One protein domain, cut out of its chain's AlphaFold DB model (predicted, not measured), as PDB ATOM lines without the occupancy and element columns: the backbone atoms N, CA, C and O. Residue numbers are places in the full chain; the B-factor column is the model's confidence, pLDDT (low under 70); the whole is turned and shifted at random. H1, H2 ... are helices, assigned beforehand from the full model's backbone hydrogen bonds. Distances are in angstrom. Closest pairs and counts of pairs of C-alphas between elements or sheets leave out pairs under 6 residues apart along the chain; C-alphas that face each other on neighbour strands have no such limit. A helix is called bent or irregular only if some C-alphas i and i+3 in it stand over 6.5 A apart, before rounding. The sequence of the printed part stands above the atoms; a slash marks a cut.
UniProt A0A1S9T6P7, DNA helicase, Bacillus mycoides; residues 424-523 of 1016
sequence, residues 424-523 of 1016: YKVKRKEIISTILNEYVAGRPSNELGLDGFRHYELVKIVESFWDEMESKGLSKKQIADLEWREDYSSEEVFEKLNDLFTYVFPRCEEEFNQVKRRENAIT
ATOM      1  N   TYR A 424      32.588 -41.399  33.297       76.25
ATOM      2  CA  TYR A 424      32.990 -42.511  32.426       76.25
ATOM      3  C   TYR A 424      34.135 -43.373  32.970       76.25
ATOM      4  O   TYR A 424      34.802 -44.045  32.196       76.25
ATOM      5  N   LYS A 425      34.349 -43.424  34.290       70.81
ATOM      6  CA  LYS A 425      35.516 -44.101  34.897       70.81
ATOM      7  C   LYS A 425      35.765 -45.529  34.374       70.81
ATOM      8  O   LYS A 425      36.854 -45.842  33.912       70.81
ATOM      9  N   VAL A 426      34.741 -46.389  34.361       72.00
ATOM     10  CA  VAL A 426      34.870 -47.767  33.831       72.00
ATOM     11  C   VAL A 426      35.097 -47.767  32.319       72.00
ATOM     12  O   VAL A 426      35.943 -48.504  31.820       72.00
ATOM     13  N   LYS A 427      34.369 -46.919  31.586       80.19
ATOM     14  CA  LYS A 427      34.444 -46.883  30.127       80.19
ATOM     15  C   LYS A 427      35.792 -46.363  29.626       80.19
ATOM     16  O   LYS A 427      36.323 -46.908  28.668       80.19
ATOM     17  N   ARG A 428      36.375 -45.375  30.312       85.62
ATOM     18  CA  ARG A 428      37.743 -44.885  30.086       85.62
ATOM     19  C   ARG A 428      38.741 -46.030  30.201       85.62
ATOM     20  O   ARG A 428      39.528 -46.241  29.288       85.62
ATOM     21  N   LYS A 429      38.635 -46.851  31.248       83.06
ATOM     22  CA  LYS A 429      39.492 -48.028  31.430       83.06
ATOM     23  C   LYS A 429      39.360 -49.068  30.312       83.06
ATOM     24  O   LYS A 429      40.362 -49.644  29.893       83.06
ATOM     25  N   GLU A 430      38.145 -49.297  29.810       85.19
ATOM     26  CA  GLU A 430      37.915 -50.157  28.639       85.19
ATOM     27  C   GLU A 430      38.563 -49.586  27.371       85.19
ATOM     28  O   GLU A 430      39.207 -50.332  26.633       85.19
ATOM     29  N   ILE A 431      38.423 -48.275  27.133       91.88
ATOM     30  CA  ILE A 431      39.045 -47.577  25.996       91.88
ATOM     31  C   ILE A 431      40.566 -47.720  26.079       91.88
ATOM     32  O   ILE A 431      41.174 -48.222  25.139       91.88
ATOM     33  N   ILE A 432      41.161 -47.383  27.227       92.19
ATOM     34  CA  ILE A 432      42.604 -47.508  27.468       92.19
ATOM     35  C   ILE A 432      43.074 -48.932  27.178       92.19
ATOM     36  O   ILE A 432      44.023 -49.128  26.424       92.19
ATOM     37  N   SER A 433      42.401 -49.946  27.737       89.88
ATOM     38  CA  SER A 433      42.802 -51.334  27.503       89.88
ATOM     39  C   SER A 433      42.679 -51.739  26.035       89.88
ATOM     40  O   SER A 433      43.474 -52.558  25.585       89.88
ATOM     41  N   THR A 434      41.694 -51.215  25.304       92.31
ATOM     42  CA  THR A 434      41.496 -51.518  23.881       92.31
ATOM     43  C   THR A 434      42.614 -50.903  23.045       92.31
ATOM     44  O   THR A 434      43.291 -51.622  22.317       92.31
ATOM     45  N   ILE A 435      42.887 -49.609  23.230       94.62
ATOM     46  CA  ILE A 435      43.938 -48.887  22.502       94.62
ATOM     47  C   ILE A 435      45.333 -49.438  22.824       94.62
ATOM     48  O   ILE A 435      46.154 -49.600  21.922       94.62
ATOM     49  N   LEU A 436      45.603 -49.795  24.085       91.69
ATOM     50  CA  LEU A 436      46.859 -50.450  24.459       91.69
ATOM     51  C   LEU A 436      47.002 -51.832  23.811       91.69
ATOM     52  O   LEU A 436      48.082 -52.163  23.330       91.69
ATOM     53  N   ASN A 437      45.927 -52.624  23.754       90.12
ATOM     54  CA  ASN A 437      45.955 -53.916  23.064       90.12
ATOM     55  C   ASN A 437      46.258 -53.748  21.571       90.12
ATOM     56  O   ASN A 437      47.047 -54.516  21.033       90.12
ATOM     57  N   GLU A 438      45.666 -52.749  20.912       91.12
ATOM     58  CA  GLU A 438      45.942 -52.438  19.505       91.12
ATOM     59  C   GLU A 438      47.396 -52.013  19.278       91.12
ATOM     60  O   GLU A 438      48.010 -52.446  18.307       91.12
ATOM     61  N   TYR A 439      47.959 -51.198  20.173       89.25
ATOM     62  CA  TYR A 439      49.352 -50.755  20.079       89.25
ATOM     63  C   TYR A 439      50.350 -51.913  20.228       89.25
ATOM     64  O   TYR A 439      51.354 -51.970  19.518       89.25
ATOM     65  N   VAL A 440      50.064 -52.845  21.145       88.00
ATOM     66  CA  VAL A 440      50.921 -54.007  21.428       88.00
ATOM     67  C   VAL A 440      50.693 -55.155  20.432       88.00
ATOM     68  O   VAL A 440      51.558 -56.013  20.260       88.00
ATOM     69  N   ALA A 441      49.547 -55.196  19.745       87.12
ATOM     70  CA  ALA A 441      49.178 -56.298  18.861       87.12
ATOM     71  C   ALA A 441      50.240 -56.570  17.781       87.12
ATOM     72  O   ALA A 441      50.560 -55.719  16.954       87.12
ATOM     73  N   GLY A 442      50.756 -57.804  17.767       75.75
ATOM     74  CA  GLY A 442      51.733 -58.257  16.772       75.75
ATOM     75  C   GLY A 442      53.157 -57.733  16.974       75.75
ATOM     76  O   GLY A 442      53.992 -57.977  16.110       75.75
ATOM     77  N   ARG A 443      53.445 -57.054  18.094       82.56
ATOM     78  CA  ARG A 443      54.775 -56.537  18.445       82.56
ATOM     79  C   ARG A 443      55.242 -57.148  19.772       82.56
ATOM     80  O   ARG A 443      54.479 -57.140  20.741       82.56
ATOM     81  N   PRO A 444      56.458 -57.702  19.855       78.25
ATOM     82  CA  PRO A 444      56.989 -58.194  21.117       78.25
ATOM     83  C   PRO A 444      57.291 -57.023  22.074       78.25
ATOM     84  O   PRO A 444      57.557 -55.896  21.658       78.25
ATOM     85  N   SER A 445      57.216 -57.280  23.383       75.31
ATOM     86  CA  SER A 445      57.322 -56.244  24.424       75.31
ATOM     87  C   SER A 445      58.658 -55.491  24.413       75.31
ATOM     88  O   SER A 445      58.698 -54.319  24.783       75.31
ATOM     89  N   ASN A 446      59.724 -56.129  23.933       73.69
ATOM     90  CA  ASN A 446      61.084 -55.592  23.876       73.69
ATOM     91  C   ASN A 446      61.262 -54.550  22.769       73.69
ATOM     92  O   ASN A 446      61.913 -53.518  22.959       73.69
ATOM     93  N   GLU A 447      60.611 -54.766  21.629       77.44
ATOM     94  CA  GLU A 447      60.539 -53.789  20.542       77.44
ATOM     95  C   GLU A 447      59.771 -52.532  20.966       77.44
ATOM     96  O   GLU A 447      60.034 -51.453  20.450       77.44
ATOM     97  N   LEU A 448      58.887 -52.644  21.961       77.94
ATOM     98  CA  LEU A 448      58.097 -51.535  22.502       77.94
ATOM     99  C   LEU A 448      58.673 -50.914  23.783       77.94
ATOM    100  O   LEU A 448      58.105 -49.952  24.290       77.94
ATOM    101  N   GLY A 449      59.770 -51.449  24.334       75.62
ATOM    102  CA  GLY A 449      60.347 -50.952  25.592       75.62
ATOM    103  C   GLY A 449      59.481 -51.257  26.822       75.62
ATOM    104  O   GLY A 449      59.576 -50.575  27.839       75.62
ATOM    105  N   LEU A 450      58.623 -52.280  26.737       79.75
ATOM    106  CA  LEU A 450      57.613 -52.635  27.741       79.75
ATOM    107  C   LEU A 450      57.943 -53.909  28.531       79.75
ATOM    108  O   LEU A 450      57.109 -54.362  29.312       79.75
ATOM    109  N   ASP A 451      59.143 -54.480  28.380       74.25
ATOM    110  CA  ASP A 451      59.557 -55.749  29.014       74.25
ATOM    111  C   ASP A 451      59.428 -55.773  30.546       74.25
ATOM    112  O   ASP A 451      59.374 -56.836  31.166       74.25
ATOM    113  N   GLY A 452      59.341 -54.599  31.171       75.00
ATOM    114  CA  GLY A 452      59.145 -54.447  32.604       75.00
ATOM    115  C   GLY A 452      57.690 -54.393  33.062       75.00
ATOM    116  O   GLY A 452      57.463 -54.508  34.263       75.00
ATOM    117  N   PHE A 453      56.691 -54.227  32.191       82.62
ATOM    118  CA  PHE A 453      55.315 -53.929  32.606       82.62
ATOM    119  C   PHE A 453      54.326 -55.056  32.314       82.62
ATOM    120  O   PHE A 453      54.295 -55.642  31.237       82.62
ATOM    121  N   ARG A 454      53.432 -55.321  33.271       85.25
ATOM    122  CA  ARG A 454      52.225 -56.114  33.014       85.25
ATOM    123  C   ARG A 454      51.156 -55.214  32.400       85.25
ATOM    124  O   ARG A 454      51.039 -54.052  32.775       85.25
ATOM    125  N   HIS A 455      50.295 -55.773  31.549       82.38
ATOM    126  CA  HIS A 455      49.233 -55.010  30.871       82.38
ATOM    127  C   HIS A 455      48.375 -54.162  31.824       82.38
ATOM    128  O   HIS A 455      48.147 -52.982  31.583       82.38
ATOM    129  N   TYR A 456      47.947 -54.725  32.960       80.81
ATOM    130  CA  TYR A 456      47.140 -53.978  33.932       80.81
ATOM    131  C   TYR A 456      47.901 -52.818  34.600       80.81
ATOM    132  O   TYR A 456      47.258 -51.916  35.134       80.81
ATOM    133  N   GLU A 457      49.237 -52.862  34.639       85.50
ATOM    134  CA  GLU A 457      50.077 -51.787  35.184       85.50
ATOM    135  C   GLU A 457      50.119 -50.626  34.191       85.50
ATOM    136  O   GLU A 457      49.861 -49.496  34.590       85.50
ATOM    137  N   LEU A 458      50.295 -50.913  32.895       87.62
ATOM    138  CA  LEU A 458      50.211 -49.906  31.831       87.62
ATOM    139  C   LEU A 458      48.838 -49.239  31.783       87.62
ATOM    140  O   LEU A 458      48.752 -48.018  31.723       87.62
ATOM    141  N   VAL A 459      47.760 -50.027  31.887       88.50
ATOM    142  CA  VAL A 459      46.397 -49.480  31.955       88.50
ATOM    143  C   VAL A 459      46.261 -48.500  33.121       88.50
ATOM    144  O   VAL A 459      45.655 -47.454  32.941       88.50
ATOM    145  N   LYS A 460      46.828 -48.807  34.297       87.69
ATOM    146  CA  LYS A 460      46.778 -47.910  35.464       87.69
ATOM    147  C   LYS A 460      47.597 -46.634  35.268       87.69
ATOM    148  O   LYS A 460      47.127 -45.580  35.673       87.69
ATOM    149  N   ILE A 461      48.783 -46.730  34.666       90.88
ATOM    150  CA  ILE A 461      49.644 -45.570  34.384       90.88
ATOM    151  C   ILE A 461      48.931 -44.622  33.417       90.88
ATOM    152  O   ILE A 461      48.759 -43.446  33.720       90.88
ATOM    153  N   VAL A 462      48.432 -45.151  32.296       92.75
ATOM    154  CA  VAL A 462      47.691 -44.361  31.303       92.75
ATOM    155  C   VAL A 462      46.395 -43.794  31.892       92.75
ATOM    156  O   VAL A 462      46.065 -42.645  31.619       92.75
ATOM    157  N   GLU A 463      45.673 -44.566  32.716       90.19
ATOM    158  CA  GLU A 463      44.478 -44.101  33.445       90.19
ATOM    159  C   GLU A 463      44.829 -42.896  34.330       90.19
ATOM    160  O   GLU A 463      44.199 -41.853  34.200       90.19
ATOM    161  N   SER A 464      45.890 -43.000  35.135       89.81
ATOM    162  CA  SER A 464      46.348 -41.920  36.017       89.81
ATOM    163  C   SER A 464      46.770 -40.667  35.247       89.81
ATOM    164  O   SER A 464      46.373 -39.563  35.604       89.81
ATOM    165  N   PHE A 465      47.554 -40.822  34.177       92.81
ATOM    166  CA  PHE A 465      48.064 -39.681  33.411       92.81
ATOM    167  C   PHE A 465      46.942 -38.959  32.661       92.81
ATOM    168  O   PHE A 465      46.910 -37.732  32.607       92.81
ATOM    169  N   TRP A 466      45.994 -39.710  32.098       91.81
ATOM    170  CA  TRP A 466      44.866 -39.123  31.382       91.81
ATOM    171  C   TRP A 466      43.839 -38.482  32.323       91.81
ATOM    172  O   TRP A 466      43.162 -37.532  31.924       91.81
ATOM    173  N   ASP A 467      43.700 -38.974  33.558       86.62
ATOM    174  CA  ASP A 467      42.881 -38.322  34.586       86.62
ATOM    175  C   ASP A 467      43.484 -36.959  34.991       86.62
ATOM    176  O   ASP A 467      42.738 -35.987  35.116       86.62
ATOM    177  N   GLU A 468      44.815 -36.841  35.081       87.62
ATOM    178  CA  GLU A 468      45.490 -35.555  35.340       87.62
ATOM    179  C   GLU A 468      45.313 -34.565  34.175       87.62
ATOM    180  O   GLU A 468      45.021 -33.388  34.374       87.62
ATOM    181  N   MET A 469      45.381 -35.033  32.925       89.44
ATOM    182  CA  MET A 469      45.074 -34.179  31.766       89.44
ATOM    183  C   MET A 469      43.629 -33.650  31.792       89.44
ATOM    184  O   MET A 469      43.370 -32.504  31.414       89.44
ATOM    185  N   GLU A 470      42.672 -34.478  32.226       83.94
ATOM    186  CA  GLU A 470      41.265 -34.081  32.344       83.94
ATOM    187  C   GLU A 470      41.052 -33.072  33.480       83.94
ATOM    188  O   GLU A 470      40.336 -32.090  33.275       83.94
ATOM    189  N   SER A 471      41.696 -33.264  34.639       81.62
ATOM    190  CA  SER A 471      41.599 -32.343  35.785       81.62
ATOM    191  C   SER A 471      42.100 -30.940  35.424       81.62
ATOM    192  O   SER A 471      41.472 -29.938  35.765       81.62
ATOM    193  N   LYS A 472      43.168 -30.865  34.622       83.75
ATOM    194  CA  LYS A 472      43.713 -29.622  34.058       83.75
ATOM    195  C   LYS A 472      42.888 -29.059  32.896       83.75
ATOM    196  O   LYS A 472      43.183 -27.957  32.414       83.75
ATOM    197  N   GLY A 473      41.860 -29.776  32.442       82.94
ATOM    198  CA  GLY A 473      40.940 -29.354  31.392       82.94
ATOM    199  C   GLY A 473      41.561 -29.295  29.993       82.94
ATOM    200  O   GLY A 473      41.173 -28.427  29.206       82.94
ATOM    201  N   LEU A 474      42.531 -30.164  29.680       86.50
ATOM    202  CA  LEU A 474      43.170 -30.190  28.360       86.50
ATOM    203  C   LEU A 474      42.176 -30.635  27.276       86.50
ATOM    204  O   LEU A 474      41.432 -31.603  27.422       86.50
ATOM    205  N   SER A 475      42.180 -29.931  26.144       84.19
ATOM    206  CA  SER A 475      41.430 -30.334  24.951       84.19
ATOM    207  C   SER A 475      42.180 -31.385  24.128       84.19
ATOM    208  O   SER A 475      43.402 -31.474  24.191       84.19
ATOM    209  N   LYS A 476      41.470 -32.110  23.249       86.62
ATOM    210  CA  LYS A 476      42.078 -33.040  22.278       86.62
ATOM    211  C   LYS A 476      43.255 -32.421  21.512       86.62
ATOM    212  O   LYS A 476      44.261 -33.090  21.308       86.62
ATOM    213  N   LYS A 477      43.112 -31.164  21.075       86.62
ATOM    214  CA  LYS A 477      44.168 -30.456  20.344       86.62
ATOM    215  C   LYS A 477      45.392 -30.248  21.237       86.62
ATOM    216  O   LYS A 477      46.483 -30.617  20.844       86.62
ATOM    217  N   GLN A 478      45.184 -29.756  22.457       89.00
ATOM    218  CA  GLN A 478      46.272 -29.564  23.417       89.00
ATOM    219  C   GLN A 478      46.970 -30.878  23.767       89.00
ATOM    220  O   GLN A 478      48.186 -30.896  23.771       89.00
ATOM    221  N   ILE A 479      46.229 -31.975  23.982       89.38
ATOM    222  CA  ILE A 479      46.805 -33.308  24.248       89.38
ATOM    223  C   ILE A 479      47.689 -33.777  23.082       89.38
ATOM    224  O   ILE A 479      48.738 -34.369  23.312       89.38
ATOM    225  N   ALA A 480      47.267 -33.528  21.840       88.12
ATOM    226  CA  ALA A 480      48.046 -33.878  20.653       88.12
ATOM    227  C   ALA A 480      49.290 -32.990  20.467       88.12
ATOM    228  O   ALA A 480      50.282 -33.463  19.921       88.12
ATOM    229  N   ASP A 481      49.229 -31.743  20.936       89.12
ATOM    230  CA  ASP A 481      50.306 -30.753  20.854       89.12
ATOM    231  C   ASP A 481      51.256 -30.803  22.078       89.12
ATOM    232  O   ASP A 481      52.147 -29.964  22.184       89.12
ATOM    233  N   LEU A 482      51.073 -31.749  23.016       89.44
ATOM    234  CA  LEU A 482      51.931 -31.876  24.200       89.44
ATOM    235  C   LEU A 482      53.370 -32.235  23.817       89.44
ATOM    236  O   LEU A 482      53.633 -33.204  23.101       89.44
ATOM    237  N   GLU A 483      54.308 -31.490  24.386       86.31
ATOM    238  CA  GLU A 483      55.739 -31.688  24.234       86.31
ATOM    239  C   GLU A 483      56.238 -32.627  25.332       86.31
ATOM    240  O   GLU A 483      56.467 -32.245  26.481       86.31
ATOM    241  N   TRP A 484      56.442 -33.889  24.964       81.06
ATOM    242  CA  TRP A 484      57.004 -34.905  25.855       81.06
ATOM    243  C   TRP A 484      58.549 -34.820  25.957       81.06
ATOM    244  O   TRP A 484      59.151 -35.616  26.686       81.06
ATOM    245  N   ARG A 485      59.209 -33.882  25.233       70.94
ATOM    246  CA  ARG A 485      60.678 -33.815  25.050       70.94
ATOM    247  C   ARG A 485      61.281 -32.399  24.924       70.94
ATOM    248  O   ARG A 485      60.886 -31.665  24.032       70.94
ATOM    249  N   GLU A 486      62.387 -32.179  25.643       58.31
ATOM    250  CA  GLU A 486      63.654 -31.531  25.210       58.31
ATOM    251  C   GLU A 486      64.771 -32.264  25.989       58.31
ATOM    252  O   GLU A 486      64.903 -32.035  27.181       58.31
ATOM    253  N   ASP A 487      65.425 -33.333  25.510       52.84
ATOM    254  CA  ASP A 487      66.772 -33.205  24.920       52.84
ATOM    255  C   ASP A 487      67.392 -34.548  24.421       52.84
ATOM    256  O   ASP A 487      66.810 -35.631  24.515       52.84
ATOM    257  N   TYR A 488      68.590 -34.427  23.834       52.78
ATOM    258  CA  TYR A 488      69.465 -35.324  23.052       52.78
ATOM    259  C   TYR A 488      69.971 -36.655  23.679       52.78
ATOM    260  O   TYR A 488      71.078 -37.088  23.347       52.78
ATOM    261  N   SER A 489      69.239 -37.340  24.567       53.38
ATOM    262  CA  SER A 489      69.695 -38.656  25.063       53.38
ATOM    263  C   SER A 489      69.424 -39.779  24.045       53.38
ATOM    264  O   SER A 489      68.325 -39.919  23.516       53.38
ATOM    265  N   SER A 490      70.448 -40.581  23.751       54.50
ATOM    266  CA  SER A 490      70.456 -41.694  22.786       54.50
ATOM    267  C   SER A 490      69.855 -43.004  23.329       54.50
ATOM    268  O   SER A 490      70.167 -44.087  22.831       54.50
ATOM    269  N   GLU A 491      69.025 -42.936  24.372       66.50
ATOM    270  CA  GLU A 491      68.440 -44.119  25.008       66.50
ATOM    271  C   GLU A 491      67.114 -44.514  24.334       66.50
ATOM    272  O   GLU A 491      66.069 -43.898  24.543       66.50
ATOM    273  N   GLU A 492      67.166 -45.599  23.555       72.00
ATOM    274  CA  GLU A 492      66.075 -46.182  22.749       72.00
ATOM    275  C   GLU A 492      64.752 -46.386  23.523       72.00
ATOM    276  O   GLU A 492      63.664 -46.364  22.948       72.00
ATOM    277  N   VAL A 493      64.814 -46.570  24.846       75.81
ATOM    278  CA  VAL A 493      63.634 -46.775  25.705       75.81
ATOM    279  C   VAL A 493      62.770 -45.512  25.820       75.81
ATOM    280  O   VAL A 493      61.544 -45.624  25.863       75.81
ATOM    281  N   PHE A 494      63.369 -44.315  25.832       77.56
ATOM    282  CA  PHE A 494      62.616 -43.059  25.930       77.56
ATOM    283  C   PHE A 494      61.806 -42.777  24.670       77.56
ATOM    284  O   PHE A 494      60.645 -42.385  24.769       77.56
ATOM    285  N   GLU A 495      62.394 -43.011  23.496       77.19
ATOM    286  CA  GLU A 495      61.697 -42.856  22.216       77.19
ATOM    287  C   GLU A 495      60.474 -43.777  22.157       77.19
ATOM    288  O   GLU A 495      59.371 -43.316  21.886       77.19
ATOM    289  N   LYS A 496      60.627 -45.044  22.566       84.56
ATOM    290  CA  LYS A 496      59.532 -46.027  22.582       84.56
ATOM    291  C   LYS A 496      58.384 -45.669  23.536       84.56
ATOM    292  O   LYS A 496      57.218 -45.893  23.204       84.56
ATOM    293  N   LEU A 497      58.684 -45.124  24.719       84.94
ATOM    294  CA  LEU A 497      57.661 -44.671  25.675       84.94
ATOM    295  C   LEU A 497      56.965 -43.389  25.199       84.94
ATOM    296  O   LEU A 497      55.749 -43.263  25.335       84.94
ATOM    297  N   ASN A 498      57.708 -42.462  24.593       82.88
ATOM    298  CA  ASN A 498      57.130 -41.262  23.992       82.88
ATOM    299  C   ASN A 498      56.222 -41.611  22.805       82.88
ATOM    300  O   ASN A 498      55.122 -41.064  22.702       82.88
ATOM    301  N   ASP A 499      56.630 -42.560  21.960       85.25
ATOM    302  CA  ASP A 499      55.808 -43.089  20.869       85.25
ATOM    303  C   ASP A 499      54.514 -43.713  21.403       85.25
ATOM    304  O   ASP A 499      53.430 -43.451  20.874       85.25
ATOM    305  N   LEU A 500      54.601 -44.477  22.501       88.88
ATOM    306  CA  LEU A 500      53.431 -45.021  23.188       88.88
ATOM    307  C   LEU A 500      52.486 -43.902  23.644       88.88
ATOM    308  O   LEU A 500      51.298 -43.953  23.334       88.88
ATOM    309  N   PHE A 501      52.974 -42.898  24.374       89.62
ATOM    310  CA  PHE A 501      52.127 -41.826  24.911       89.62
ATOM    311  C   PHE A 501      51.503 -40.966  23.806       89.62
ATOM    312  O   PHE A 501      50.293 -40.719  23.826       89.62
ATOM    313  N   THR A 502      52.290 -40.608  22.790       88.62
ATOM    314  CA  THR A 502      51.841 -39.842  21.616       88.62
ATOM    315  C   THR A 502      50.808 -40.616  20.794       88.62
ATOM    316  O   THR A 502      49.895 -40.025  20.217       88.62
ATOM    317  N   TYR A 503      50.890 -41.950  20.769       90.00
ATOM    318  CA  TYR A 503      49.880 -42.795  20.135       90.00
ATOM    319  C   TYR A 503      48.613 -42.947  20.991       90.00
ATOM    320  O   TYR A 503      47.497 -42.834  20.478       90.00
ATOM    321  N   VAL A 504      48.765 -43.240  22.285       93.06
ATOM    322  CA  VAL A 504      47.667 -43.679  23.156       93.06
ATOM    323  C   VAL A 504      46.756 -42.522  23.556       93.06
ATOM    324  O   VAL A 504      45.545 -42.642  23.376       93.06
ATOM    325  N   PHE A 505      47.281 -41.403  24.070       93.88
ATOM    326  CA  PHE A 505      46.429 -40.350  24.648       93.88
ATOM    327  C   PHE A 505      45.501 -39.677  23.622       93.88
ATOM    328  O   PHE A 505      44.293 -39.616  23.884       93.88
ATOM    329  N   PRO A 506      45.965 -39.254  22.425       92.12
ATOM    330  CA  PRO A 506      45.079 -38.657  21.426       92.12
ATOM    331  C   PRO A 506      44.002 -39.623  20.913       92.12
ATOM    332  O   PRO A 506      42.880 -39.198  20.628       92.12
ATOM    333  N   ARG A 507      44.312 -40.925  20.808       93.56
ATOM    334  CA  ARG A 507      43.346 -41.955  20.385       93.56
ATOM    335  C   ARG A 507      42.342 -42.288  21.480       93.56
ATOM    336  O   ARG A 507      41.161 -42.418  21.176       93.56
ATOM    337  N   CYS A 508      42.781 -42.372  22.737       94.06
ATOM    338  CA  CYS A 508      41.885 -42.501  23.885       94.06
ATOM    339  C   CYS A 508      40.886 -41.341  23.925       94.06
ATOM    340  O   CYS A 508      39.684 -41.577  24.041       94.06
ATOM    341  N   GLU A 509      41.359 -40.104  23.752       91.88
ATOM    342  CA  GLU A 509      40.507 -38.916  23.722       91.88
ATOM    343  C   GLU A 509      39.552 -38.915  22.514       91.88
ATOM    344  O   GLU A 509      38.380 -38.554  22.641       91.88
ATOM    345  N   GLU A 510      40.000 -39.363  21.339       92.31
ATOM    346  CA  GLU A 510      39.136 -39.502  20.159       92.31
ATOM    347  C   GLU A 510      38.026 -40.541  20.372       92.31
ATOM    348  O   GLU A 510      36.846 -40.223  20.204       92.31
ATOM    349  N   GLU A 511      38.375 -41.759  20.791       93.81
ATOM    350  CA  GLU A 511      37.395 -42.814  21.073       93.81
ATOM    351  C   GLU A 511      36.444 -42.409  22.201       93.81
ATOM    352  O   GLU A 511      35.240 -42.668  22.138       93.81
ATOM    353  N   PHE A 512      36.940 -41.688  23.207       92.31
ATOM    354  CA  PHE A 512      36.103 -41.159  24.271       92.31
ATOM    355  C   PHE A 512      35.075 -40.152  23.754       92.31
ATOM    356  O   PHE A 512      33.889 -40.236  24.088       92.31
ATOM    357  N   ASN A 513      35.493 -39.240  22.876       89.94
ATOM    358  CA  ASN A 513      34.587 -38.304  22.219       89.94
ATOM    359  C   ASN A 513      33.563 -39.023  21.322       89.94
ATOM    360  O   ASN A 513      32.393 -38.627  21.299       89.94
ATOM    361  N   GLN A 514      33.939 -40.112  20.645       91.06
ATOM    362  CA  GLN A 514      32.987 -40.937  19.894       91.06
ATOM    363  C   GLN A 514      31.967 -41.632  20.802       91.06
ATOM    364  O   GLN A 514      30.773 -41.614  20.494       91.06
ATOM    365  N   VAL A 515      32.398 -42.216  21.924       90.19
ATOM    366  CA  VAL A 515      31.501 -42.839  22.911       90.19
ATOM    367  C   VAL A 515      30.495 -41.819  23.441       90.19
ATOM    368  O   VAL A 515      29.292 -42.080  23.406       90.19
ATOM    369  N   LYS A 516      30.963 -40.629  23.838       89.38
ATOM    370  CA  LYS A 516      30.107 -39.520  24.287       89.38
ATOM    371  C   LYS A 516      29.041 -39.152  23.250       89.38
ATOM    372  O   LYS A 516      27.864 -39.027  23.588       89.38
ATOM    373  N   ARG A 517      29.422 -39.062  21.969       86.69
ATOM    374  CA  ARG A 517      28.483 -38.813  20.860       86.69
ATOM    375  C   ARG A 517      27.464 -39.942  20.690       86.69
ATOM    376  O   ARG A 517      26.277 -39.656  20.579       86.69
ATOM    377  N   ARG A 518      27.902 -41.209  20.693       86.56
ATOM    378  CA  ARG A 518      27.018 -42.385  20.545       86.56
ATOM    379  C   ARG A 518      26.002 -42.489  21.683       86.56
ATOM    380  O   ARG A 518      24.861 -42.869  21.446       86.56
ATOM    381  N   GLU A 519      26.402 -42.135  22.902       84.62
ATOM    382  CA  GLU A 519      25.530 -42.157  24.080       84.62
ATOM    383  C   GLU A 519      24.709 -40.874  24.286       84.62
ATOM    384  O   GLU A 519      23.916 -40.820  25.227       84.62
ATOM    385  N   ASN A 520      24.884 -39.856  23.434       83.31
ATOM    386  CA  ASN A 520      24.303 -38.521  23.610       83.31
ATOM    387  C   ASN A 520      24.560 -37.965  25.025       83.31
ATOM    388  O   ASN A 520      23.642 -37.597  25.761       83.31
ATOM    389  N   ALA A 521      25.822 -37.968  25.443       87.19
ATOM    390  CA  ALA A 521      26.217 -37.593  26.793       87.19
ATOM    391  C   ALA A 521      27.538 -36.818  26.811       87.19
ATOM    392  O   ALA A 521      28.360 -36.957  25.911       87.19
ATOM    393  N   ILE A 522      27.733 -35.996  27.843       88.44
ATOM    394  CA  ILE A 522      28.845 -35.040  27.952       88.44
ATOM    395  C   ILE A 522      29.445 -35.011  29.364       88.44
ATOM    396  O   ILE A 522      28.812 -35.462  30.326       88.44
ATOM    397  N   THR A 523      30.660 -34.472  29.487       87.06
ATOM    398  CA  THR A 523      31.315 -34.168  30.771       87.06
ATOM    399  C   THR A 523      31.127 -32.699  31.169       87.06
ATOM    400  O   THR A 523      30.602 -31.891  30.400       87.06
TER     401      THR A 523
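What this domain is: This is residues 424 to 523 of the 1016 residues of the protein "DNA helicase" of Bacillus mycoides (UniProt A0A1S9T6P7). One long helix, H4, runs the length of the domain as its backbone, with H1 and the short H3 packed on opposite sides of it and H2 crossing steeply over a third side, from the H1 side towards the H3 side. The stretch before H4 swings out past its beginning, where residues 486 to 491 stick out, and the last few residues fold back after its end. The printed part has 100 residues with four named helices, in the order H1, H2, H3, H4, and no named strand; the class is all helix. The whole is compact, with a radius of gyration of the C-alphas of 14.2 A, yet elongated, spanning 45 by 29 by 19 A.

Where its parts are: H4, residues 492 to 518, is the longest helix and measures 39.3 A from C-alpha 492 at (66.075, -46.182, 22.749) to C-alpha 518 at (27.018, -42.385, 20.545). It is neither bent nor irregular, but only just: C-alphas 503 and 506 are 6.5 A apart. H1, residues 425 to 440, begins with C-alpha 425 at (35.516, -44.101, 34.897) and is 22.7 A long. H2, residues 455 to 471, is 24.4 A long. H3 has five residues, 476 to 480.

How they stand to each other: H4 touches H1 with residues 500 to 512 alone; the closest C-alphas are those of Ile 431 and Cys 508, 6.2 A apart. These two helices run opposite ways at a steep tilt of 46 degrees. H4 touches H3 with residues 502 to 510 alone, and their closest C-alphas, of Ala 480 and Pro 506, are 5.7 A apart. H2 and H4 are close but not clearly touching, at 7.0 A between the C-alphas of Trp 466 and Phe 505, with a steep tilt of 66 degrees, the same way. H2 touches H1 with residues 459 to 463 alone; the closest C-alphas, of Ser 433 and Val 459, are 6.0 A apart. H1 and H2 run opposite ways at a steep tilt of 56 degrees. H2 and H3 are close but not clearly touching, with the C-alphas of Met 469 and Ile 479 7.8 A apart. H1 and H3 are apart. In H1, H2 and H3 every O i to N i+4 pair is within hydrogen-bond range; in H4, 21 of 23 are.

The domain as a whole: The two C-alphas farthest apart are those of Ser 490 and Asn 520, 46.3 A. The C-alphas of Tyr 424 and Thr 523, the first and last printed, are 8.7 A apart. The printed part has no cut. The links from H1 to H2, with 14 residues, and from H3 to H4, with 11, are long; the link from H2 to H3 is tight, with 4. The mean pLDDT of the printed part is 83.9, and residues 486 to 491, which stand free, are under 70.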